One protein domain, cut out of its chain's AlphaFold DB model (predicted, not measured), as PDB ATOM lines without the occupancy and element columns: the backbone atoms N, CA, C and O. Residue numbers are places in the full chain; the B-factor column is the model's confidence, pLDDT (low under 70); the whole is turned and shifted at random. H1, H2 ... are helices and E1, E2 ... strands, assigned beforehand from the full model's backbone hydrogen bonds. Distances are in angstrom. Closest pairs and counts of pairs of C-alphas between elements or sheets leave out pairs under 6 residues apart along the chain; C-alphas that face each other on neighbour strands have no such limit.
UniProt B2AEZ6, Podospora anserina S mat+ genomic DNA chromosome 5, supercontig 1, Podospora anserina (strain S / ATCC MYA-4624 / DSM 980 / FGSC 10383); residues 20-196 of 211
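AT A GLANCE: This is residues 20 to 196 of the 211 residues of an uncharacterized protein of Podospora anserina (strain S / ATCC MYA-4624 / DSM 980 / FGSC 10383) (UniProt B2AEZ6). There is little regular structure: long loops go with one strongly twisted, branched antiparallel sheet of eight strands, where E1 has E8, then E7, on one side and E2 and the meander E3 to E6, successive antiparallel neighbours, on the other. Along the 177 printed residues come H1 E1 H2 E2 E3 E4 E5 E6 E7 E8, mostly strand, holding 47 residues. The whole is compact, radius of gyration of the C-alphas 15.0 A, spanning 44 by 37 by 34 A.

IN THESE COORDINATES: E8, residues 186 to 194, runs 24.7 A from C-alpha 186 at (27.771, 41.364, -18.311) to C-alpha 194 at (30.340, 41.909, -42.862). E1, residues 27 to 33, runs 19.1 A. See also E2, 47 to 51; E3, 64 to 67; E4, 75 to 77; E5, 80 to 83; E6, 105 to 107; E7, 138 to 141; H1, 20 to 23; H2, 43 to 46.

HOW THE PARTS SIT: Within hydrogen-bond range find N 31 and O 191, 2.8 A, between E1 and E8, and N 139 and O 188, 2.9 A, in hairpin E7 and E8. H2 is on the sheet; H1 only just is not, with 4 pairs of C-alphas within 10 A. Both are too short for O i to N i+4 pairs.

THE WHOLE: The printed part has no cut. The link E7 to E8 is long, 44 residues. Residues 111 to 116 and 148 to 163 have pLDDT under 70.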
ATOM      1  N   VAL A  20      25.980  31.046 -42.267       90.69
ATOM      2  CA  VAL A  20      26.692  31.972 -41.371       90.69
ATOM      3  C   VAL A  20      28.214  31.789 -41.395       90.69
ATOM      4  O   VAL A  20      28.938  32.705 -41.014       90.69
ATOM      5  N   ILE A  21      28.723  30.635 -41.846       90.00
ATOM      6  CA  ILE A  21      30.165  30.416 -42.031       90.00
ATOM      7  C   ILE A  21      30.694  31.272 -43.184       90.00
ATOM      8  O   ILE A  21      31.773  31.854 -43.053       90.00
ATOM      9  N   ASP A  22      29.924  31.377 -44.269       89.94
ATOM     10  CA  ASP A  22      30.266  32.208 -45.428       89.94
ATOM     11  C   ASP A  22      30.155  33.699 -45.089       89.94
ATOM     12  O   ASP A  22      30.875  34.511 -45.662       89.94
ATOM     13  N   ASP A  23      29.318  34.062 -44.113       89.94
ATOM     14  CA  ASP A  23      29.232  35.437 -43.614       89.94
ATOM     15  C   ASP A  23      30.464  35.828 -42.781       89.94
ATOM     16  O   ASP A  23      30.860  36.992 -42.766       89.94
ATOM     17  N   PHE A  24      31.122  34.878 -42.110       94.19
ATOM     18  CA  PHE A  24      32.318  35.153 -41.312       94.19
ATOM     19  C   PHE A  24      33.611  35.093 -42.139       94.19
ATOM     20  O   PHE A  24      34.555  34.394 -41.782       94.19
ATOM     21  N   VAL A  25      33.701  35.823 -43.249       92.94
ATOM     22  CA  VAL A  25      34.924  35.911 -44.072       92.94
ATOM     23  C   VAL A  25      35.276  37.359 -44.401       92.94
ATOM     24  O   VAL A  25      34.452  38.262 -44.273       92.94
ATOM     25  N   GLY A  26      36.517  37.588 -44.842       94.50
ATOM     26  CA  GLY A  26      36.966  38.896 -45.311       94.50
ATOM     27  C   GLY A  26      36.958  39.959 -44.213       94.50
ATOM     28  O   GLY A  26      37.565  39.768 -43.157       94.50
ATOM     29  N   GLN A  27      36.307  41.090 -44.495       97.25
ATOM     30  CA  GLN A  27      36.259  42.257 -43.617       97.25
ATOM     31  C   GLN A  27      34.895  42.428 -42.954       97.25
ATOM     32  O   GLN A  27      33.852  42.239 -43.580       97.25
ATOM     33  N   GLY A  28      34.902  42.845 -41.694       97.81
ATOM     34  CA  GLY A  28      33.693  43.025 -40.903       97.81
ATOM     35  C   GLY A  28      33.941  43.850 -39.654       97.81
ATOM     36  O   GLY A  28      35.073  44.014 -39.207       97.81
ATOM     37  N   GLN A  29      32.867  44.385 -39.094       98.19
ATOM     38  CA  GLN A  29      32.875  44.949 -37.752       98.19
ATOM     39  C   GLN A  29      32.505  43.865 -36.742       98.19
ATOM     40  O   GLN A  29      31.822  42.897 -37.078       98.19
ATOM     41  N   ILE A  30      32.930  44.045 -35.493       98.56
ATOM     42  CA  ILE A  30      32.553  43.156 -34.393       98.56
ATOM     43  C   ILE A  30      31.637  43.937 -33.466       98.56
ATOM     44  O   ILE A  30      32.084  44.837 -32.760       98.56
ATOM     45  N   HIS A  31      30.347  43.626 -33.516       98.44
ATOM     46  CA  HIS A  31      29.327  44.212 -32.652       98.44
ATOM     47  C   HIS A  31      29.217  43.383 -31.374       98.44
ATOM     48  O   HIS A  31      29.415  42.169 -31.401       98.44
ATOM     49  N   VAL A  32      28.921  44.025 -30.250       98.50
ATOM     50  CA  VAL A  32      28.801  43.365 -28.947       98.50
ATOM     51  C   VAL A  32      27.348  43.392 -28.508       98.50
ATOM     52  O   VAL A  32      26.745  44.462 -28.406       98.50
ATOM     53  N   LEU A  33      26.793  42.207 -28.255       98.56
ATOM     54  CA  LEU A  33      25.406  42.031 -27.843       98.56
ATOM     55  C   LEU A  33      25.334  41.704 -26.354       98.56
ATOM     56  O   LEU A  33      25.962  40.744 -25.904       98.56
ATOM     57  N   ASN A  34      24.521  42.444 -25.605       97.81
ATOM     58  CA  ASN A  34      24.176  42.131 -24.223       97.81
ATOM     59  C   ASN A  34      23.164  40.983 -24.173       97.81
ATOM     60  O   ASN A  34      21.967  41.183 -23.974       97.81
ATOM     61  N   SER A  35      23.655  39.770 -24.407       96.81
ATOM     62  CA  SER A  35      22.842  38.566 -24.381       96.81
ATOM     63  C   SER A  35      23.652  37.368 -23.912       96.81
ATOM     64  O   SER A  35      24.751  37.091 -24.392       96.81
ATOM     65  N   SER A  36      23.059  36.597 -23.005       94.31
ATOM     66  CA  SER A  36      23.635  35.360 -22.478       94.31
ATOM     67  C   SER A  36      23.237  34.115 -23.283       94.31
ATOM     68  O   SER A  36      23.463  32.997 -22.822       94.31
ATOM     69  N   SER A  37      22.599  34.279 -24.449       95.44
ATOM     70  CA  SER A  37      22.074  33.174 -25.261       95.44
ATOM     71  C   SER A  37      22.139  33.483 -26.757       95.44
ATOM     72  O   SER A  37      21.357  34.278 -27.274       95.44
ATOM     73  N   TYR A  38      22.998  32.772 -27.492       94.44
ATOM     74  CA  TYR A  38      23.053  32.865 -28.961       94.44
ATOM     75  C   TYR A  38      21.759  32.400 -29.657       94.44
ATOM     76  O   TYR A  38      21.556  32.682 -30.837       94.44
ATOM     77  N   VAL A  39      20.876  31.677 -28.957       94.69
ATOM     78  CA  VAL A  39      19.593  31.209 -29.511       94.69
ATOM     79  C   VAL A  39      18.576  32.347 -29.573       94.69
ATOM     80  O   VAL A  39      17.835  32.459 -30.547       94.69
ATOM     81  N   SER A  40      18.534  33.179 -28.532       95.62
ATOM     82  CA  SER A  40      17.522  34.225 -28.365       95.62
ATOM     83  C   SER A  40      18.040  35.636 -28.619       95.62
ATOM     84  O   SER A  40      17.223  36.546 -28.675       95.62
ATOM     85  N   ALA A  41      19.355  35.820 -28.765       96.94
ATOM     86  CA  ALA A  41      19.943  37.119 -29.051       96.94
ATOM     87  C   ALA A  41      19.363  37.748 -30.331       96.94
ATOM     88  O   ALA A  41      19.216  37.090 -31.372       96.94
ATOM     89  N   ASP A  42      19.045  39.035 -30.235       96.56
ATOM     90  CA  ASP A  42      18.552  39.862 -31.326       96.56
ATOM     91  C   ASP A  42      19.475  41.075 -31.517       96.56
ATOM     92  O   ASP A  42      19.481  41.989 -30.688       96.56
ATOM     93  N   PRO A  43      20.247  41.129 -32.618       96.94
ATOM     94  CA  PRO A  43      21.128  42.258 -32.898       96.94
ATOM     95  C   PRO A  43      20.426  43.624 -32.891       96.94
ATOM     96  O   PRO A  43      21.072  44.628 -32.602       96.94
ATOM     97  N   ALA A  44      19.124  43.688 -33.192       96.38
ATOM     98  CA  ALA A  44      18.394  44.953 -33.241       96.38
ATOM     99  C   ALA A  44      18.162  45.577 -31.854       96.38
ATOM    100  O   ALA A  44      18.064  46.798 -31.750       96.38
ATOM    101  N   THR A  45      18.066  44.758 -30.804       97.25
ATOM    102  CA  THR A  45      17.769  45.213 -29.435       97.25
ATOM    103  C   THR A  45      18.928  45.025 -28.472       97.25
ATOM    104  O   THR A  45      19.032  45.770 -27.502       97.25
ATOM    105  N   ASP A  46      19.796  44.048 -28.733       98.06
ATOM    106  CA  ASP A  46      20.819  43.630 -27.775       98.06
ATOM    107  C   ASP A  46      22.169  44.315 -28.025       98.06
ATOM    108  O   ASP A  46      23.056  44.225 -27.179       98.06
ATOM    109  N   THR A  47      22.361  44.992 -29.164       97.81
ATOM    110  CA  THR A  47      23.630  45.667 -29.477       97.81
ATOM    111  C   THR A  47      23.890  46.813 -28.500       97.81
ATOM    112  O   THR A  47      23.140  47.785 -28.453       97.81
ATOM    113  N   ILE A  48      24.992  46.719 -27.752       96.75
ATOM    114  CA  ILE A  48      25.439  47.741 -26.787       96.75
ATOM    115  C   ILE A  48      26.678  48.514 -27.255       96.75
ATOM    116  O   ILE A  48      27.134  49.428 -26.570       96.75
ATOM    117  N   GLY A  49      27.235  48.138 -28.405       96.06
ATOM    118  CA  GLY A  49      28.410  48.764 -28.989       96.06
ATOM    119  C   GLY A  49      29.145  47.826 -29.940       96.06
ATOM    120  O   GLY A  49      28.604  46.830 -30.422       96.06
ATOM    121  N   CYS A  50      30.403  48.141 -30.198       97.31
ATOM    122  CA  CYS A  50      31.281  47.444 -31.121       97.31
ATOM    123  C   CYS A  50      32.739  47.552 -30.664       97.31
ATOM    124  O   CYS A  50      33.088  48.372 -29.812       97.31
ATOM    125  N   LEU A  51      33.600  46.706 -31.221       97.44
ATOM    126  CA  LEU A  51      35.020  46.722 -30.892       97.44
ATOM    127  C   LEU A  51      35.762  47.791 -31.704       97.44
ATOM    128  O   LEU A  51      35.611  47.909 -32.922       97.44
ATOM    129  N   THR A  52      36.581  48.554 -30.991       95.81
ATOM    130  CA  THR A  52      37.510  49.568 -31.500       95.81
ATOM    131  C   THR A  52      38.730  48.927 -32.152       95.81
ATOM    132  O   THR A  52      38.946  47.717 -32.055       95.81
ATOM    133  N   ALA A  53      39.583  49.729 -32.792       95.31
ATOM    134  CA  ALA A  53      40.745  49.190 -33.490       95.31
ATOM    135  C   ALA A  53      41.771  48.595 -32.520       95.31
ATOM    136  O   ALA A  53      42.514  47.705 -32.922       95.31
ATOM    137  N   SER A  54      41.797  49.033 -31.258       93.88
ATOM    138  CA  SER A  54      42.591  48.404 -30.201       93.88
ATOM    139  C   SER A  54      41.897  47.216 -29.538       93.88
ATOM    140  O   SER A  54      42.541  46.536 -28.759       93.88
ATOM    141  N   GLY A  55      40.631  46.911 -29.835       94.38
ATOM    142  CA  GLY A  55      39.914  45.771 -29.250       94.38
ATOM    143  C   GLY A  55      39.105  46.085 -27.985       94.38
ATOM    144  O   GLY A  55      38.532  45.178 -27.388       94.38
ATOM    145  N   LEU A  56      39.000  47.359 -27.595       94.56
ATOM    146  CA  LEU A  56      38.090  47.814 -26.535       94.56
ATOM    147  C   LEU A  56      36.653  47.926 -27.062       94.56
ATOM    148  O   LEU A  56      36.458  48.270 -28.223       94.56
ATOM    149  N   LEU A  57      35.654  47.714 -26.210       95.62
ATOM    150  CA  LEU A  57      34.243  47.967 -26.502       95.62
ATOM    151  C   LEU A  57      33.934  49.471 -26.419       95.62
ATOM    152  O   LEU A  57      34.219  50.097 -25.405       95.62
ATOM    153  N   SER A  58      33.319  50.031 -27.459       93.50
ATOM    154  CA  SER A  58      32.841  51.418 -27.552       93.50
ATOM    155  C   SER A  58      31.430  51.453 -28.148       93.50
ATOM    156  O   SER A  58      31.029  50.510 -28.828       93.50
ATOM    157  N   LYS A  59      30.670  52.531 -27.929       92.25
ATOM    158  CA  LYS A  59      29.365  52.723 -28.583       92.25
ATOM    159  C   LYS A  59      29.457  53.225 -30.029       92.25
ATOM    160  O   LYS A  59      28.588  52.890 -30.829       92.25
ATOM    161  N   SER A  60      30.485  54.000 -30.369       87.88
ATOM    162  CA  SER A  60      30.547  54.768 -31.624       87.88
ATOM    163  C   SER A  60      31.770  54.449 -32.491       87.88
ATOM    164  O   SER A  60      31.668  54.446 -33.720       87.88
ATOM    165  N   ASN A  61      32.913  54.110 -31.888       90.19
ATOM    166  CA  ASN A  61      34.170  53.884 -32.609       90.19
ATOM    167  C   ASN A  61      34.314  52.424 -33.093       90.19
ATOM    168  O   ASN A  61      35.124  51.649 -32.582       90.19
ATOM    169  N   CYS A  62      33.501  52.029 -34.079       93.56
ATOM    170  CA  CYS A  62      33.501  50.667 -34.628       93.56
ATOM    171  C   CYS A  62      34.605  50.448 -35.663       93.56
ATOM    172  O   CYS A  62      34.510  50.910 -36.805       93.56
ATOM    173  N   ALA A  63      35.614  49.655 -35.312       96.19
ATOM    174  CA  ALA A  63      36.672  49.309 -36.248       96.19
ATOM    175  C   ALA A  63      36.261  48.206 -37.225       96.19
ATOM    176  O   ALA A  63      35.409  47.358 -36.951       96.19
ATOM    177  N   THR A  64      36.914  48.217 -38.386       97.69
ATOM    178  CA  THR A  64      36.882  47.097 -39.328       97.69
ATOM    179  C   THR A  64      38.034  46.154 -39.023       97.69
ATOM    180  O   THR A  64      39.186  46.570 -38.900       97.69
ATOM    181  N   PHE A  65      37.710  44.873 -38.951       97.50
ATOM    182  CA  PHE A  65      38.635  43.775 -38.763       97.50
ATOM    183  C   PHE A  65      38.685  42.945 -40.038       97.50
ATOM    184  O   PHE A  65      37.717  42.876 -40.791       97.50
ATOM    185  N   THR A  66      39.812  42.290 -40.271       96.44
ATOM    186  CA  THR A  66      39.994  41.295 -41.325       96.44
ATOM    187  C   THR A  66      40.204  39.936 -40.675       96.44
ATOM    188  O   THR A  66      41.090  39.795 -39.829       96.44
ATOM    189  N   ARG A  67      39.421  38.929 -41.076       95.19
ATOM    190  CA  ARG A  67      39.718  37.532 -40.744       95.19
ATOM    191  C   ARG A  67      40.804  37.021 -41.682       95.19
ATOM    192  O   ARG A  67      40.659  37.131 -42.897       95.19
ATOM    193  N   THR A  68      41.873  36.429 -41.155       92.56
ATOM    194  CA  THR A  68      42.893  35.815 -42.015       92.56
ATOM    195  C   THR A  68      42.306  34.639 -42.797       92.56
ATOM    196  O   THR A  68      41.499  33.867 -42.278       92.56
ATOM    197  N   GLU A  69      42.730  34.480 -44.051       90.62
ATOM    198  CA  GLU A  69      42.212  33.432 -44.945       90.62
ATOM    199  C   GLU A  69      42.729  32.032 -44.592       90.62
ATOM    200  O   GLU A  69      42.111  31.030 -44.936       90.62
ATOM    201  N   SER A  70      43.860  31.958 -43.888       88.50
ATOM    202  CA  SER A  70      44.502  30.708 -43.485       88.50
ATOM    203  C   SER A  70      44.395  30.480 -41.981       88.50
ATOM    204  O   SER A  70      44.362  31.431 -41.190       88.50
ATOM    205  N   TYR A  71      44.374  29.201 -41.596       85.81
ATOM    206  CA  TYR A  71      44.466  28.768 -40.203       85.81
ATOM    207  C   TYR A  71      45.675  29.444 -39.514       85.81
ATOM    208  O   TYR A  71      46.752  29.469 -40.115       85.81
ATOM    209  N   PRO A  72      45.531  29.994 -38.289       88.44
ATOM    210  CA  PRO A  72      44.438  29.773 -37.332       88.44
ATOM    211  C   PRO A  72      43.194  30.677 -37.461       88.44
ATOM    212  O   PRO A  72      42.375  30.670 -36.551       88.44
ATOM    213  N   TYR A  73      42.988  31.407 -38.566       91.06
ATOM    214  CA  TYR A  73      41.849  32.334 -38.743       91.06
ATOM    215  C   TYR A  73      41.803  33.417 -37.653       91.06
ATOM    216  O   TYR A  73      40.879  33.502 -36.841       91.06
ATOM    217  N   MET A  74      42.849  34.236 -37.621       92.12
ATOM    218  CA  MET A  74      42.973  35.350 -36.687       92.12
ATOM    219  C   MET A  74      42.119  36.536 -37.117       92.12
ATOM    220  O   MET A  74      41.743  36.654 -38.284       92.12
ATOM    221  N   LEU A  75      41.892  37.451 -36.179       94.94
ATOM    222  CA  LEU A  75      41.334  38.769 -36.446       94.94
ATOM    223  C   LEU A  75      42.439  39.822 -36.392       94.94
ATOM    224  O   LEU A  75      43.276  39.818 -35.488       94.94
ATOM    225  N   VAL A  76      42.432  40.707 -37.383       94.81
ATOM    226  CA  VAL A  76      43.429  41.766 -37.558       94.81
ATOM    227  C   VAL A  76      42.704  43.091 -37.745       94.81
ATOM    228  O   VAL A  76      41.836  43.189 -38.610       94.81
ATOM    229  N   SER A  77      43.050  44.105 -36.963       95.94
ATOM    230  CA  SER A  77      42.568  45.479 -37.141       95.94
ATOM    231  C   SER A  77      43.648  46.352 -37.793       95.94
ATOM    232  O   SER A  77      44.753  45.894 -38.087       95.94
ATOM    233  N   SER A  78      43.371  47.648 -37.959       95.31
ATOM    234  CA  SER A  78      44.394  48.632 -38.343       95.31
ATOM    235  C   SER A  78      45.532  48.779 -37.321       95.31
ATOM    236  O   SER A  78      46.567  49.346 -37.659       95.31
ATOM    237  N   ARG A  79      45.365  48.271 -36.090       94.38
ATOM    238  CA  ARG A  79      46.408  48.243 -35.053       94.38
ATOM    239  C   ARG A  79      47.260  46.980 -35.091       94.38
ATOM    240  O   ARG A  79      48.295  46.974 -34.446       94.38
ATOM    241  N   GLY A  80      46.864  45.943 -35.830       93.25
ATOM    242  CA  GLY A  80      47.591  44.677 -35.925       93.25
ATOM    243  C   GLY A  80      46.759  43.468 -35.496       93.25
ATOM    244  O   GLY A  80      45.529  43.489 -35.556       93.25
ATOM    245  N   VAL A  81      47.439  42.383 -35.124       93.31
ATOM    246  CA  VAL A  81      46.796  41.112 -34.749       93.31
ATOM    247  C   VAL A  81      46.173  41.244 -33.363       93.31
ATOM    248  O   VAL A  81      46.803  41.771 -32.446       93.31
ATOM    249  N   CYS A  82      44.944  40.751 -33.214       93.88
ATOM    250  CA  CYS A  82      44.204  40.811 -31.962       93.88
ATOM    251  C   CYS A  82      44.387  39.546 -31.113       93.88
ATOM    252  O   CYS A  82      44.321  38.427 -31.627       93.88
ATOM    253  N   THR A  83      44.604  39.720 -29.809       92.81
ATOM    254  CA  THR A  83      45.074  38.675 -28.892       92.81
ATOM    255  C   THR A  83      44.563  38.891 -27.459       92.81
ATOM    256  O   THR A  83      44.363  40.021 -27.023       92.81
ATOM    257  N   PHE A  84      44.355  37.802 -26.712       93.00
ATOM    258  CA  PHE A  84      44.148  37.797 -25.253       93.00
ATOM    259  C   PHE A  84      45.459  37.551 -24.477       93.00
ATOM    260  O   PHE A  84      45.452  37.449 -23.251       93.00
ATOM    261  N   ASN A  85      46.592  37.422 -25.176       90.31
ATOM    262  CA  ASN A  85      47.909  37.134 -24.603       90.31
ATOM    263  C   ASN A  85      48.762  38.392 -24.370       90.31
ATOM    264  O   ASN A  85      49.912  38.281 -23.928       90.31
ATOM    265  N   ASP A  86      48.228  39.581 -24.653       89.25
ATOM    266  CA  ASP A  86      48.929  40.835 -24.403       89.25
ATOM    267  C   ASP A  86      48.974  41.150 -22.901       89.25
ATOM    268  O   ASP A  86      48.006  41.606 -22.297       89.25
ATOM    269  N   LYS A  87      50.149  40.942 -22.302       91.00
ATOM    270  CA  LYS A  87      50.387  41.170 -20.870       91.00
ATOM    271  C   LYS A  87      50.365  42.643 -20.460       91.00
ATOM    272  O   LYS A  87      50.429  42.924 -19.267       91.00
ATOM    273  N   SER A  88      50.349  43.572 -21.417       89.50
ATOM    274  CA  SER A  88      50.200  44.999 -21.123       89.50
ATOM    275  C   SER A  88      48.753  45.381 -20.790       89.50
ATOM    276  O   SER A  88      48.522  46.421 -20.176       89.50
ATOM    277  N   MET A  89      47.792  44.520 -21.134       92.06
ATOM    278  CA  MET A  89      46.373  44.737 -20.873       92.06
ATOM    279  C   MET A  89      45.975  44.318 -19.453       92.06
ATOM    280  O   MET A  89      46.624  43.465 -18.847       92.06
ATOM    281  N   PRO A  90      44.899  44.887 -18.879       93.69
ATOM    282  CA  PRO A  90      44.426  44.496 -17.558       93.69
ATOM    283  C   PRO A  90      43.883  43.062 -17.542       93.69
ATOM    284  O   PRO A  90      43.273  42.585 -18.502       93.69
ATOM    285  N   ASN A  91      44.046  42.393 -16.402       94.94
ATOM    286  CA  ASN A  91      43.379  41.127 -16.125       94.94
ATOM    287  C   ASN A  91      41.961  41.321 -15.573       94.94
ATOM    288  O   ASN A  91      41.701  42.312 -14.888       94.94
ATOM    289  N   ASN A  92      41.090  40.328 -15.773       94.56
ATOM    290  CA  ASN A  92      39.751  40.283 -15.172       94.56
ATOM    291  C   ASN A  92      39.810  39.841 -13.701       94.56
ATOM    292  O   ASN A  92      39.416  38.727 -13.358       94.56
ATOM    293  N   LYS A  93      40.366  40.686 -12.829       95.12
ATOM    294  CA  LYS A  93      40.633  40.336 -11.421       95.12
ATOM    295  C   LYS A  93      39.384  39.928 -10.632       95.12
ATOM    296  O   LYS A  93      39.530  39.235  -9.627       95.12
ATOM    297  N   ASP A  94      38.202  40.322 -11.096       94.88
ATOM    298  CA  ASP A  94      36.919  40.026 -10.464       94.88
ATOM    299  C   ASP A  94      36.441  38.588 -10.753       94.88
ATOM    300  O   ASP A  94      35.747  37.983  -9.936       94.88
ATOM    301  N   SER A  95      36.862  37.990 -11.874       95.88
ATOM    302  CA  SER A  95      36.491  36.623 -12.258       95.88
ATOM    303  C   SER A  95      37.313  35.560 -11.527       95.88
ATOM    304  O   SER A  95      38.540  35.528 -11.623       95.88
ATOM    305  N   TYR A  96      36.666  34.583 -10.884       96.06
ATOM    306  CA  TYR A  96      37.378  33.506 -10.181       96.06
ATOM    307  C   TYR A  96      38.283  32.682 -11.114       96.06
ATOM    308  O   TYR A  96      39.428  32.368 -10.763       96.06
ATOM    309  N   TYR A  97      37.769  32.344 -12.301       95.38
ATOM    310  CA  TYR A  97      38.465  31.538 -13.309       95.38
ATOM    311  C   TYR A  97      39.180  32.393 -14.369       95.38
ATOM    312  O   TYR A  97      40.203  31.961 -14.895       95.38
ATOM    313  N   GLY A  98      38.691  33.607 -14.644       93.81
ATOM    314  CA  GLY A  98      39.257  34.542 -15.621       93.81
ATOM    315  C   GLY A  98      40.341  35.483 -15.080       93.81
ATOM    316  O   GLY A  98      40.990  36.159 -15.866       93.81
ATOM    317  N   LYS A  99      40.617  35.514 -13.769       95.12
ATOM    318  CA  LYS A  99      41.588  36.446 -13.142       95.12
ATOM    319  C   LYS A  99      43.000  36.496 -13.709       95.12
ATOM    320  O   LYS A  99      43.721  37.444 -13.416       95.12
ATOM    321  N   ASN A 100      43.409  35.496 -14.483       93.75
ATOM    322  CA  ASN A 100      44.735  35.435 -15.096       93.75
ATOM    323  C   ASN A 100      44.714  35.668 -16.615       93.75
ATOM    324  O   ASN A 100      45.765  35.574 -17.245       93.75
ATOM    325  N   THR A 101      43.554  35.944 -17.216       92.00
ATOM    326  CA  THR A 101      43.452  36.281 -18.643       92.00
ATOM    327  C   THR A 101      43.498  37.785 -18.831       92.00
ATOM    328  O   THR A 101      43.056  38.534 -17.959       92.00
ATOM    329  N   TYR A 102      44.109  38.233 -19.924       93.94
ATOM    330  CA  TYR A 102      44.221  39.651 -20.248       93.94
ATOM    331  C   TYR A 102      43.050  40.085 -21.124       93.94
ATOM    332  O   TYR A 102      42.393  39.245 -21.739       93.94
ATOM    333  N   ALA A 103      42.752  41.384 -21.143       95.50
ATOM    334  CA  ALA A 103      41.720  41.914 -22.025       95.50
ATOM    335  C   ALA A 103      42.139  41.745 -23.491       95.50
ATOM    336  O   ALA A 103      43.327  41.780 -23.814       95.50
ATOM    337  N   TRP A 104      41.156  41.563 -24.370       95.31
ATOM    338  CA  TRP A 104      41.384  41.471 -25.802       95.31
ATOM    339  C   TRP A 104      41.990  42.765 -26.326       95.31
ATOM    340  O   TRP A 104      41.469  43.848 -26.052       95.31
ATOM    341  N   HIS A 105      43.078  42.651 -27.080       93.81
ATOM    342  CA  HIS A 105      43.768  43.814 -27.609       93.81
ATOM    343  C   HIS A 105      44.407  43.543 -28.962       93.81
ATOM    344  O   HIS A 105      44.918  42.451 -29.207       93.81
ATOM    345  N   CYS A 106      44.380  44.542 -29.839       93.94
ATOM    346  CA  CYS A 106      45.019  44.496 -31.147       93.94
ATOM    347  C   CYS A 106      46.244  45.405 -31.161       93.94
ATOM    348  O   CYS A 106      46.133  46.609 -30.921       93.94
ATOM    349  N   LEU A 107      47.403  44.834 -31.485       90.38
ATOM    350  CA  LEU A 107      48.675  45.548 -31.486       90.38
ATOM    351  C   LEU A 107      49.600  45.097 -32.614       90.38
ATOM    352  O   LEU A 107      49.523  43.976 -33.129       90.38
ATOM    353  N   GLU A 108      50.509  45.990 -32.987       86.12
ATOM    354  CA  GLU A 108      51.491  45.716 -34.020       86.12
ATOM    355  C   GLU A 108      52.511  44.709 -33.487       86.12
ATOM    356  O   GLU A 108      52.944  44.772 -32.336       86.12
ATOM    357  N   GLY A 109      52.887  43.742 -34.321       72.88
ATOM    358  CA  GLY A 109      53.862  42.724 -33.935       72.88
ATOM    359  C   GLY A 109      53.347  41.687 -32.932       72.88
ATOM    360  O   GLY A 109      54.126  40.807 -32.552       72.88
ATOM    361  N   ALA A 110      52.061  41.725 -32.542       73.94
ATOM    362  CA  ALA A 110      51.444  40.599 -31.851       73.94
ATOM    363  C   ALA A 110      51.605  39.345 -32.716       73.94
ATOM    364  O   ALA A 110      51.270  39.322 -33.905       73.94
ATOM    365  N   LYS A 111      52.167  38.297 -32.120       66.62
ATOM    366  CA  LYS A 111      52.280  37.003 -32.780       66.62
ATOM    367  C   LYS A 111      50.994  36.240 -32.538       66.62
ATOM    368  O   LYS A 111      50.507  36.222 -31.413       66.62
ATOM    369  N   ALA A 112      50.515  35.568 -33.580       59.62
ATOM    370  CA  ALA A 112      49.511  34.526 -33.459       59.62
ATOM    371  C   ALA A 112      49.902  33.584 -32.313       59.62
ATOM    372  O   ALA A 112      50.906  32.872 -32.428       59.62
ATOM    373  N   GLY A 113      49.149  33.567 -31.214       56.72
ATOM    374  CA  GLY A 113      49.235  32.451 -30.291       56.72
ATOM    375  C   GLY A 113      48.800  31.201 -31.050       56.72
ATOM    376  O   GLY A 113      47.613  31.039 -31.328       56.72
ATOM    377  N   ILE A 114      49.749  30.330 -31.416       52.00
ATOM    378  CA  ILE A 114      49.465  29.058 -32.113       52.00
ATOM    379  C   ILE A 114      48.461  28.221 -31.289       52.00
ATOM    380  O   ILE A 114      47.631  27.508 -31.854       52.00
ATOM    381  N   ASP A 115      48.461  28.417 -29.967       54.09
ATOM    382  CA  ASP A 115      47.633  27.718 -28.992       54.09
ATOM    383  C   ASP A 115      46.568  28.645 -28.369       54.09
ATOM    384  O   ASP A 115      46.644  29.003 -27.197       54.09
ATOM    385  N   GLY A 116      45.557  29.062 -29.141       61.09
ATOM    386  CA  GLY A 116      44.315  29.611 -28.561       61.09
ATOM    387  C   GLY A 116      43.622  30.721 -29.346       61.09
ATOM    388  O   GLY A 116      42.403  30.864 -29.249       61.09
ATOM    389  N   GLU A 117      44.341  31.468 -30.181       80.06
ATOM    390  CA  GLU A 117      43.788  32.607 -30.931       80.06
ATOM    391  C   GLU A 117      43.329  32.199 -32.323       80.06
ATOM    392  O   GLU A 117      43.959  32.463 -33.343       80.06
ATOM    393  N   ARG A 118      42.181  31.528 -32.325       88.75
ATOM    394  CA  ARG A 118      41.425  31.160 -33.519       88.75
ATOM    395  C   ARG A 118      39.992  31.627 -33.380       88.75
ATOM    396  O   ARG A 118      39.388  31.388 -32.334       88.75
ATOM    397  N   TYR A 119      39.456  32.265 -34.410       94.06
ATOM    398  CA  TYR A 119      38.069  32.712 -34.425       94.06
ATOM    399  C   TYR A 119      37.281  31.908 -35.442       94.06
ATOM    400  O   TYR A 119      37.771  31.579 -36.522       94.06
ATOM    401  N   TYR A 120      36.053  31.566 -35.081       94.81
ATOM    402  CA  TYR A 120      35.130  30.832 -35.935       94.81
ATOM    403  C   TYR A 120      33.691  31.155 -35.537       94.81
ATOM    404  O   TYR A 120      33.442  31.641 -34.439       94.81
ATOM    405  N   THR A 121      32.748  30.859 -36.422       96.12
ATOM    406  CA  THR A 121      31.318  30.790 -36.096       96.12
ATOM    407  C   THR A 121      30.845  29.346 -36.254       96.12
ATOM    408  O   THR A 121      31.564  28.511 -36.812       96.12
ATOM    409  N   ILE A 122      29.672  29.020 -35.721       94.88
ATOM    410  CA  ILE A 122      29.108  27.669 -35.748       94.88
ATOM    411  C   ILE A 122      27.927  27.639 -36.717       94.88
ATOM    412  O   ILE A 122      26.984  28.425 -36.602       94.88
ATOM    413  N   GLN A 123      27.961  26.693 -37.656       94.06
ATOM    414  CA  GLN A 123      26.843  26.458 -38.562       94.06
ATOM    415  C   GLN A 123      25.580  26.112 -37.763       94.06
ATOM    416  O   GLN A 123      25.598  25.219 -36.917       94.06
ATOM    417  N   GLY A 124      24.478  26.801 -38.063       90.56
ATOM    418  CA  GLY A 124      23.204  26.652 -37.356       90.56
ATOM    419  C   GLY A 124      22.920  27.747 -36.325       90.56
ATOM    420  O   GLY A 124      21.793  27.826 -35.840       90.56
ATOM    421  N   PHE A 125      23.881  28.628 -36.023       94.31
ATOM    422  CA  PHE A 125      23.560  29.887 -35.351       94.31
ATOM    423  C   PHE A 125      22.666  30.770 -36.228       94.31
ATOM    424  O   PHE A 125      22.761  30.755 -37.453       94.31
ATOM    425  N   LYS A 126      21.807  31.567 -35.580       93.44
ATOM    426  CA  LYS A 126      20.942  32.554 -36.249       93.44
ATOM    427  C   LYS A 126      21.756  33.669 -36.924       93.44
ATOM    428  O   LYS A 126      21.324  34.224 -37.928       93.44
ATOM    429  N   HIS A 127      22.923  33.979 -36.362       95.56
ATOM    430  CA  HIS A 127      23.835  35.029 -36.803       95.56
ATOM    431  C   HIS A 127      25.293  34.542 -36.682       95.56
ATOM    432  O   HIS A 127      25.544  33.587 -35.941       95.56
ATOM    433  N   PRO A 128      26.267  35.164 -37.374       96.12
ATOM    434  CA  PRO A 128      27.679  34.787 -37.289       96.12
ATOM    435  C   PRO A 128      28.310  35.244 -35.960       96.12
ATOM    436  O   PRO A 128      29.109  36.182 -35.915       96.12
ATOM    437  N   TYR A 129      27.932  34.591 -34.860       97.75
ATOM    438  CA  TYR A 129      28.535  34.837 -33.556       97.75
ATOM    439  C   TYR A 129      29.957  34.297 -33.510       97.75
ATOM    440  O   TYR A 129      30.224  33.168 -33.924       97.75
ATOM    441  N   LEU A 130      30.866  35.107 -32.982       97.38
ATOM    442  CA  LEU A 130      32.267  34.754 -32.892       97.38
ATOM    443  C   LEU A 130      32.514  33.894 -31.660       97.38
ATOM    444  O   LEU A 130      32.192  34.262 -30.534       97.38
ATOM    445  N   CYS A 131      33.124  32.747 -31.907       96.06
ATOM    446  CA  CYS A 131      33.654  31.848 -30.909       96.06
ATOM    447  C   CYS A 131      35.175  31.827 -31.003       96.06
ATOM    448  O   CYS A 131      35.762  31.964 -32.080       96.06
ATOM    449  N   ASN A 132      35.814  31.597 -29.866       92.62
ATOM    450  CA  ASN A 132      37.247  31.419 -29.755       92.62
ATOM    451  C   ASN A 132      37.584  30.143 -28.964       92.62
ATOM    452  O   ASN A 132      36.808  29.667 -28.132       92.62
ATOM    453  N   GLY A 133      38.748  29.552 -29.248       86.00
ATOM    454  CA  GLY A 133      39.261  28.411 -28.489       86.00
ATOM    455  C   GLY A 133      38.424  27.135 -28.642       86.00
ATOM    456  O   GLY A 133      38.343  26.576 -29.740       86.00
ATOM    457  N   ASN A 134      37.886  26.624 -27.529       84.62
ATOM    458  CA  ASN A 134      37.042  25.425 -27.460       84.62
ATOM    459  C   ASN A 134      35.613  25.808 -27.046       84.62
ATOM    460  O   ASN A 134      35.274  25.764 -25.867       84.62
ATOM    461  N   LEU A 135      34.794  26.205 -28.025       83.06
ATOM    462  CA  LEU A 135      33.391  26.616 -27.850       83.06
ATOM    463  C   LEU A 135      33.192  27.841 -26.932       83.06
ATOM    464  O   LEU A 135      32.117  28.026 -26.366       83.06
ATOM    465  N   GLY A 136      34.203  28.706 -26.809       91.06
ATOM    466  CA  GLY A 136      34.105  29.970 -26.078       91.06
ATOM    467  C   GLY A 136      33.439  31.047 -26.929       91.06
ATOM    468  O   GLY A 136      34.136  31.825 -27.571       91.06
ATOM    469  N   CYS A 137      32.106  31.063 -26.975       95.44
ATOM    470  CA  CYS A 137      31.321  32.034 -27.761       95.44
ATOM    471  C   CYS A 137      30.797  33.218 -26.935       95.44
ATOM    472  O   CYS A 137      30.142  34.102 -27.475       95.44
ATOM    473  N   TYR A 138      31.055  33.209 -25.628       97.31
ATOM    474  CA  TYR A 138      30.679  34.281 -24.718       97.31
ATOM    475  C   TYR A 138      31.921  35.011 -24.224       97.31
ATOM    476  O   TYR A 138      33.004  34.431 -24.099       97.31
ATOM    477  N   TYR A 139      31.719  36.276 -23.897       97.62
ATOM    478  CA  TYR A 139      32.742  37.179 -23.406       97.62
ATOM    479  C   TYR A 139      32.248  37.871 -22.139       97.62
ATOM    480  O   TYR A 139      31.049  37.905 -21.856       97.62
ATOM    481  N   ASP A 140      33.195  38.375 -21.365       97.50
ATOM    482  CA  ASP A 140      32.976  39.026 -20.083       97.50
ATOM    483  C   ASP A 140      33.381  40.505 -20.214       97.50
ATOM    484  O   ASP A 140      34.497  40.807 -20.651       97.50
ATOM    485  N   ILE A 141      32.464  41.411 -19.873       96.81
ATOM    486  CA  ILE A 141      32.718  42.855 -19.772       96.81
ATOM    487  C   ILE A 141      32.250  43.362 -18.404       96.81
ATOM    488  O   ILE A 141      31.242  42.873 -17.892       96.81
ATOM    489  N   PRO A 142      32.911  44.373 -17.822       94.44
ATOM    490  CA  PRO A 142      32.535  44.863 -16.500       94.44
ATOM    491  C   PRO A 142      31.215  45.644 -16.531       94.44
ATOM    492  O   PRO A 142      30.475  45.627 -15.557       94.44
ATOM    493  N   ASP A 143      30.917  46.326 -17.640       93.12
ATOM    494  CA  ASP A 143      29.670  47.054 -17.879       93.12
ATOM    495  C   ASP A 143      29.566  47.440 -19.367       93.12
ATOM    496  O   ASP A 143      30.543  47.312 -20.111       93.12
ATOM    497  N   ALA A 144      28.420  47.959 -19.803       92.69
ATOM    498  CA  ALA A 144      28.295  48.610 -21.105       92.69
ATOM    499  C   ALA A 144      28.964  50.006 -21.095       92.69
ATOM    500  O   ALA A 144      28.998  50.666 -20.051       92.69
ATOM    501  N   PRO A 145      29.480  50.508 -22.233       89.50
ATOM    502  CA  PRO A 145      29.930  51.893 -22.322       89.50
ATOM    503  C   PRO A 145      28.760  52.859 -22.098       89.50
ATOM    504  O   PRO A 145      27.634  52.613 -22.532       89.50
ATOM    505  N   GLU A 146      29.010  53.977 -21.429       84.69
ATOM    506  CA  GLU A 146      27.955  54.925 -21.052       84.69
ATOM    507  C   GLU A 146      27.689  55.950 -22.157       84.69
ATOM    508  O   GLU A 146      26.527  56.233 -22.451       84.69
ATOM    509  N   ASN A 147      28.734  56.421 -22.842       78.94
ATOM    510  CA  ASN A 147      28.649  57.513 -23.814       78.94
ATOM    511  C   ASN A 147      29.227  57.128 -25.178       78.94
ATOM    512  O   ASN A 147      30.082  56.249 -25.272       78.94
ATOM    513  N   ASP A 148      28.814  57.866 -26.207       69.88
ATOM    514  CA  ASP A 148      29.324  57.770 -27.583       69.88
ATOM    515  C   ASP A 148      30.651  58.525 -27.780       69.88
ATOM    516  O   ASP A 148      31.030  58.830 -28.913       69.88
ATOM    517  N   ASP A 149      31.343  58.876 -26.693       64.31
ATOM    518  CA  ASP A 149      32.544  59.701 -26.766       64.31
ATOM    519  C   ASP A 149      33.653  58.978 -27.539       64.31
ATOM    520  O   ASP A 149      34.125  57.905 -27.155       64.31
ATOM    521  N   ASP A 150      34.123  59.635 -28.600       60.94
ATOM    522  CA  ASP A 150      35.246  59.248 -29.457       60.94
ATOM    523  C   ASP A 150      36.598  59.430 -28.738       60.94
ATOM    524  O   ASP A 150      37.595  59.831 -29.338       60.94
ATOM    525  N   SER A 151      36.682  59.141 -27.432       57.97
ATOM    526  CA  SER A 151      37.882  59.353 -26.599       57.97
ATOM    527  C   SER A 151      39.119  58.557 -27.053       57.97
ATOM    528  O   SER A 151      40.171  58.599 -26.413       57.97
ATOM    529  N   GLY A 152      39.011  57.854 -28.177       58.81
ATOM    530  CA  GLY A 152      40.061  57.114 -28.834       58.81
ATOM    531  C   GLY A 152      40.244  55.726 -28.241       58.81
ATOM    532  O   GLY A 152      39.643  55.340 -27.243       58.81
ATOM    533  N   ASP A 153      41.142  54.978 -28.867       64.81
ATOM    534  CA  ASP A 153      41.528  53.607 -28.518       64.81
ATOM    535  C   ASP A 153      42.289  53.480 -27.176       64.81
ATOM    536  O   ASP A 153      42.860  52.427 -26.887       64.81
ATOM    537  N   SER A 154      42.378  54.552 -26.381       63.78
ATOM    538  CA  SER A 154      43.208  54.598 -25.174       63.78
ATOM    539  C   SER A 154      42.430  54.135 -23.948       63.78
ATOM    540  O   SER A 154      41.535  54.821 -23.462       63.78
ATOM    541  N   PHE A 155      42.826  52.986 -23.406       62.69
ATOM    542  CA  PHE A 155      42.353  52.514 -22.113       62.69
ATOM    543  C   PHE A 155      42.982  53.353 -20.989       62.69
ATOM    544  O   PHE A 155      44.112  53.107 -20.568       62.69
ATOM    545  N   SER A 156      42.270  54.363 -20.490       55.31
ATOM    546  CA  SER A 156      42.619  55.008 -19.222       55.31
ATOM    547  C   SER A 156      41.947  54.256 -18.077       55.31
ATOM    548  O   SER A 156      40.718  54.177 -18.043       55.31
ATOM    549  N   VAL A 157      42.737  53.735 -17.130       53.50
ATOM    550  CA  VAL A 157      42.224  53.240 -15.841       53.50
ATOM    551  C   VAL A 157      41.345  54.338 -15.249       53.50
ATOM    552  O   VAL A 157      41.813  55.454 -15.030       53.50
ATOM    553  N   GLN A 158      40.060  54.040 -15.081       51.28
ATOM    554  CA  GLN A 158      39.068  55.039 -14.713       51.28
ATOM    555  C   GLN A 158      39.412  55.706 -13.379       51.28
ATOM    556  O   GLN A 158      39.471  55.057 -12.336       51.28
ATOM    557  N   GLU A 159      39.599  57.026 -13.414       49.28
ATOM    558  CA  GLU A 159      39.503  57.864 -12.222       49.28
ATOM    559  C   GLU A 159      38.032  57.961 -11.800       49.28
ATOM    560  O   GLU A 159      37.135  58.100 -12.638       49.28
ATOM    561  N   VAL A 160      37.784  57.913 -10.490       42.97
ATOM    562  CA  VAL A 160      36.451  58.089  -9.902       42.97
ATOM    563  C   VAL A 160      35.870  59.432 -10.368       42.97
ATOM    564  O   VAL A 160      36.376  60.486  -9.991       42.97
ATOM    565  N   GLY A 161      34.821  59.389 -11.198       43.94
ATOM    566  CA  GLY A 161      34.123  60.573 -11.718       43.94
ATOM    567  C   GLY A 161      34.290  60.872 -13.217       43.94
ATOM    568  O   GLY A 161      33.758  61.883 -13.669       43.94
ATOM    569  N   LYS A 162      34.987  60.029 -14.000       53.06
ATOM    570  CA  LYS A 162      35.053  60.138 -15.475       53.06
ATOM    571  C   LYS A 162      34.186  59.085 -16.176       53.06
ATOM    572  O   LYS A 162      34.111  57.943 -15.735       53.06
ATOM    573  N   THR A 163      33.553  59.487 -17.276       58.06
ATOM    574  CA  THR A 163      32.604  58.705 -18.088       58.06
ATOM    575  C   THR A 163      33.226  57.426 -18.668       58.06
ATOM    576  O   THR A 163      34.397  57.404 -19.054       58.06
ATOM    577  N   LYS A 164      32.449  56.333 -18.716       70.81
ATOM    578  CA  LYS A 164      32.842  55.028 -19.291       70.81
ATOM    579  C   LYS A 164      32.771  55.046 -20.827       70.81
ATOM    580  O   LYS A 164      31.873  54.436 -21.401       70.81
ATOM    581  N   ALA A 165      33.671  55.755 -21.508       78.62
ATOM    582  CA  ALA A 165      33.637  55.848 -22.978       78.62
ATOM    583  C   ALA A 165      34.023  54.532 -23.690       78.62
ATOM    584  O   ALA A 165      33.485  54.208 -24.749       78.62
ATOM    585  N   VAL A 166      34.922  53.745 -23.088       88.81
ATOM    586  CA  VAL A 166      35.346  52.433 -23.599       88.81
ATOM    587  C   VAL A 166      35.470  51.406 -22.475       88.81
ATOM    588  O   VAL A 166      35.710  51.777 -21.325       88.81
ATOM    589  N   GLN A 167      35.321  50.119 -22.798       92.25
ATOM    590  CA  GLN A 167      35.397  49.010 -21.843       92.25
ATOM    591  C   GLN A 167      36.322  47.883 -22.325       92.25
ATOM    592  O   GLN A 167      36.331  47.561 -23.514       92.25
ATOM    593  N   PRO A 168      37.111  47.263 -21.430       95.12
ATOM    594  CA  PRO A 168      37.881  46.074 -21.759       95.12
ATOM    595  C   PRO A 168      36.942  44.874 -21.931       95.12
ATOM    596  O   PRO A 168      35.866  44.819 -21.333       95.12
ATOM    597  N   VAL A 169      37.369  43.898 -22.732       96.62
ATOM    598  CA  VAL A 169      36.620  42.656 -22.948       96.62
ATOM    599  C   VAL A 169      37.516  41.458 -22.687       96.62
ATOM    600  O   VAL A 169      38.623  41.385 -23.213       96.62
ATOM    601  N   TRP A 170      37.036  40.497 -21.908       96.88
ATOM    602  CA  TRP A 170      37.741  39.257 -21.595       96.88
ATOM    603  C   TRP A 170      37.002  38.043 -22.147       96.88
ATOM    604  O   TRP A 170      35.813  38.091 -22.459       96.88
ATOM    605  N   GLN A 171      37.700  36.914 -22.241       94.81
ATOM    606  CA  GLN A 171      37.034  35.625 -22.415       94.81
ATOM    607  C   GLN A 171      36.158  35.328 -21.189       94.81
ATOM    608  O   GLN A 171      36.579  35.543 -20.050       94.81
ATOM    609  N   PHE A 172      34.961  34.793 -21.422       94.75
ATOM    610  CA  PHE A 172      34.106  34.302 -20.348       94.75
ATOM    611  C   PHE A 172      34.596  32.938 -19.849       94.75
ATOM    612  O   PHE A 172      34.765  32.000 -20.633       94.75
ATOM    613  N   PHE A 173      34.765  32.807 -18.533       93.44
ATOM    614  CA  PHE A 173      35.072  31.542 -17.870       93.44
ATOM    615  C   PHE A 173      34.035  31.233 -16.797       93.44
ATOM    616  O   PHE A 173      33.597  32.119 -16.066       93.44
ATOM    617  N   TRP A 174      33.708  29.952 -16.659       91.56
ATOM    618  CA  TRP A 174      32.810  29.441 -15.631       91.56
ATOM    619  C   TRP A 174      33.354  28.135 -15.048       91.56
ATOM    620  O   TRP A 174      34.219  27.475 -15.628       91.56
ATOM    621  N   GLY A 175      32.841  27.754 -13.885       91.81
ATOM    622  CA  GLY A 175      33.154  26.491 -13.229       91.81
ATOM    623  C   GLY A 175      32.471  26.386 -11.871       91.81
ATOM    624  O   GLY A 175      31.691  27.252 -11.493       91.81
ATOM    625  N   ALA A 176      32.786  25.345 -11.100       93.69
ATOM    626  CA  ALA A 176      32.091  25.040  -9.844       93.69
ATOM    627  C   ALA A 176      32.028  26.205  -8.827       93.69
ATOM    628  O   ALA A 176      31.058  26.301  -8.083       93.69
ATOM    629  N   HIS A 177      33.029  27.092  -8.795       92.00
ATOM    630  CA  HIS A 177      33.062  28.252  -7.886       92.00
ATOM    631  C   HIS A 177      32.399  29.513  -8.463       92.00
ATOM    632  O   HIS A 177      32.205  30.487  -7.744       92.00
ATOM    633  N   GLN A 178      32.064  29.509  -9.755       92.06
ATOM    634  CA  GLN A 178      31.438  30.616 -10.472       92.06
ATOM    635  C   GLN A 178      30.669  30.035 -11.668       92.06
ATOM    636  O   GLN A 178      31.209  29.875 -12.761       92.06
ATOM    637  N   MET A 179      29.412  29.653 -11.429       89.81
ATOM    638  CA  MET A 179      28.574  28.922 -12.395       89.81
ATOM    639  C   MET A 179      27.959  29.809 -13.491       89.81
ATOM    640  O   MET A 179      27.259  29.306 -14.365       89.81
ATOM    641  N   GLY A 180      28.197  31.119 -13.442       92.62
ATOM    642  CA  GLY A 180      27.700  32.095 -14.407       92.62
ATOM    643  C   GLY A 180      28.682  33.249 -14.582       92.62
ATOM    644  O   GLY A 180      29.871  33.112 -14.288       92.62
ATOM    645  N   ILE A 181      28.181  34.387 -15.054       95.12
ATOM    646  CA  ILE A 181      28.979  35.606 -15.200       95.12
ATOM    647  C   ILE A 181      29.584  36.063 -13.871       95.12
ATOM    648  O   ILE A 181      29.031  35.822 -12.795       95.12
ATOM    649  N   THR A 182      30.749  36.700 -13.965       94.75
ATOM    650  CA  THR A 182      31.395  37.391 -12.851       94.75
ATOM    651  C   THR A 182      30.382  38.345 -12.198       94.75
ATOM    652  O   THR A 182      29.704  39.083 -12.914       94.75
ATOM    653  N   PRO A 183      30.187  38.318 -10.865       94.25
ATOM    654  CA  PRO A 183      29.193  39.174 -10.224       94.25
ATOM    655  C   PRO A 183      29.410  40.656 -10.554       94.25
ATOM    656  O   PRO A 183      30.496  41.185 -10.343       94.25
ATOM    657  N   GLY A 184      28.369  41.321 -11.058       93.81
ATOM    658  CA  GLY A 184      28.422  42.726 -11.479       93.81
ATOM    659  C   GLY A 184      28.852  42.952 -12.931       93.81
ATOM    660  O   GLY A 184      28.717  44.071 -13.405       93.81
ATOM    661  N   HIS A 185      29.308  41.916 -13.635       96.56
ATOM    662  CA  HIS A 185      29.683  41.982 -15.047       96.56
ATOM    663  C   HIS A 185      28.525  41.557 -15.961       96.56
ATOM    664  O   HIS A 185      27.527  40.977 -15.519       96.56
ATOM    665  N   LEU A 186      28.685  41.804 -17.261       97.25
ATOM    666  CA  LEU A 186      27.771  41.364 -18.311       97.25
ATOM    667  C   LEU A 186      28.393  40.224 -19.121       97.25
ATOM    668  O   LEU A 186      29.553  40.279 -19.530       97.25
ATOM    669  N   GLN A 187      27.585  39.197 -19.386       97.56
ATOM    670  CA  GLN A 187      27.917  38.154 -20.349       97.56
ATOM    671  C   GLN A 187      27.437  38.606 -21.722       97.56
ATOM    672  O   GLN A 187      26.250  38.872 -21.902       97.56
ATOM    673  N   VAL A 188      28.349  38.658 -22.689       98.25
ATOM    674  CA  VAL A 188      28.057  39.200 -24.018       98.25
ATOM    675  C   VAL A 188      28.437  38.240 -25.136       98.25
ATOM    676  O   VAL A 188      29.268  37.346 -24.963       98.25
ATOM    677  N   LEU A 189      27.828  38.446 -26.299       98.44
ATOM    678  CA  LEU A 189      28.192  37.798 -27.556       98.44
ATOM    679  C   LEU A 189      28.929  38.791 -28.448       98.44
ATOM    680  O   LEU A 189      28.635  39.987 -28.439       98.44
ATOM    681  N   TRP A 190      29.833  38.282 -29.276       98.44
ATOM    682  CA  TRP A 190      30.391  39.038 -30.392       98.44
ATOM    683  C   TRP A 190      29.707  38.621 -31.684       98.44
ATOM    684  O   TRP A 190      29.628  37.436 -31.992       98.44
ATOM    685  N   LEU A 191      29.225  39.595 -32.443       98.38
ATOM    686  CA  LEU A 191      28.566  39.424 -33.727       98.38
ATOM    687  C   LEU A 191      29.460  39.973 -34.835       98.38
ATOM    688  O   LEU A 191      29.833  41.146 -34.810       98.38
ATOM    689  N   TRP A 192      29.751  39.156 -35.842       98.12
ATOM    690  CA  TRP A 192      30.380  39.640 -37.064       98.12
ATOM    691  C   TRP A 192      29.363  40.331 -37.971       98.12
ATOM    692  O   TRP A 192      28.353  39.743 -38.353       98.12
ATOM    693  N   VAL A 193      29.648  41.568 -38.361       97.06
ATOM    694  CA  VAL A 193      28.851  42.321 -39.333       97.06
ATOM    695  C   VAL A 193      29.715  42.553 -40.572       97.06
ATOM    696  O   VAL A 193      30.597  43.416 -40.533       97.06
ATOM    697  N   PRO A 194      29.512  41.793 -41.667       95.38
ATOM    698  CA  PRO A 194      30.340  41.909 -42.862       95.38
ATOM    699  C   PRO A 194      30.300  43.324 -43.440       95.38
ATOM    700  O   PRO A 194      29.226  43.883 -43.681       95.38
ATOM    701  N   VAL A 195      31.470  43.886 -43.742       92.69
ATOM    702  CA  VAL A 195      31.558  45.097 -44.555       92.69
ATOM    703  C   VAL A 195      31.365  44.649 -45.998       92.69
ATOM    704  O   VAL A 195      32.275  44.104 -46.621       92.69
ATOM    705  N   LYS A 196      30.161  44.839 -46.545       77.81
ATOM    706  CA  LYS A 196      29.926  44.567 -47.965       77.81
ATOM    707  C   LYS A 196      30.846  45.467 -48.788       77.81
ATOM    708  O   LYS A 196      30.704  46.690 -48.773       77.81
TER     709      LYS A 196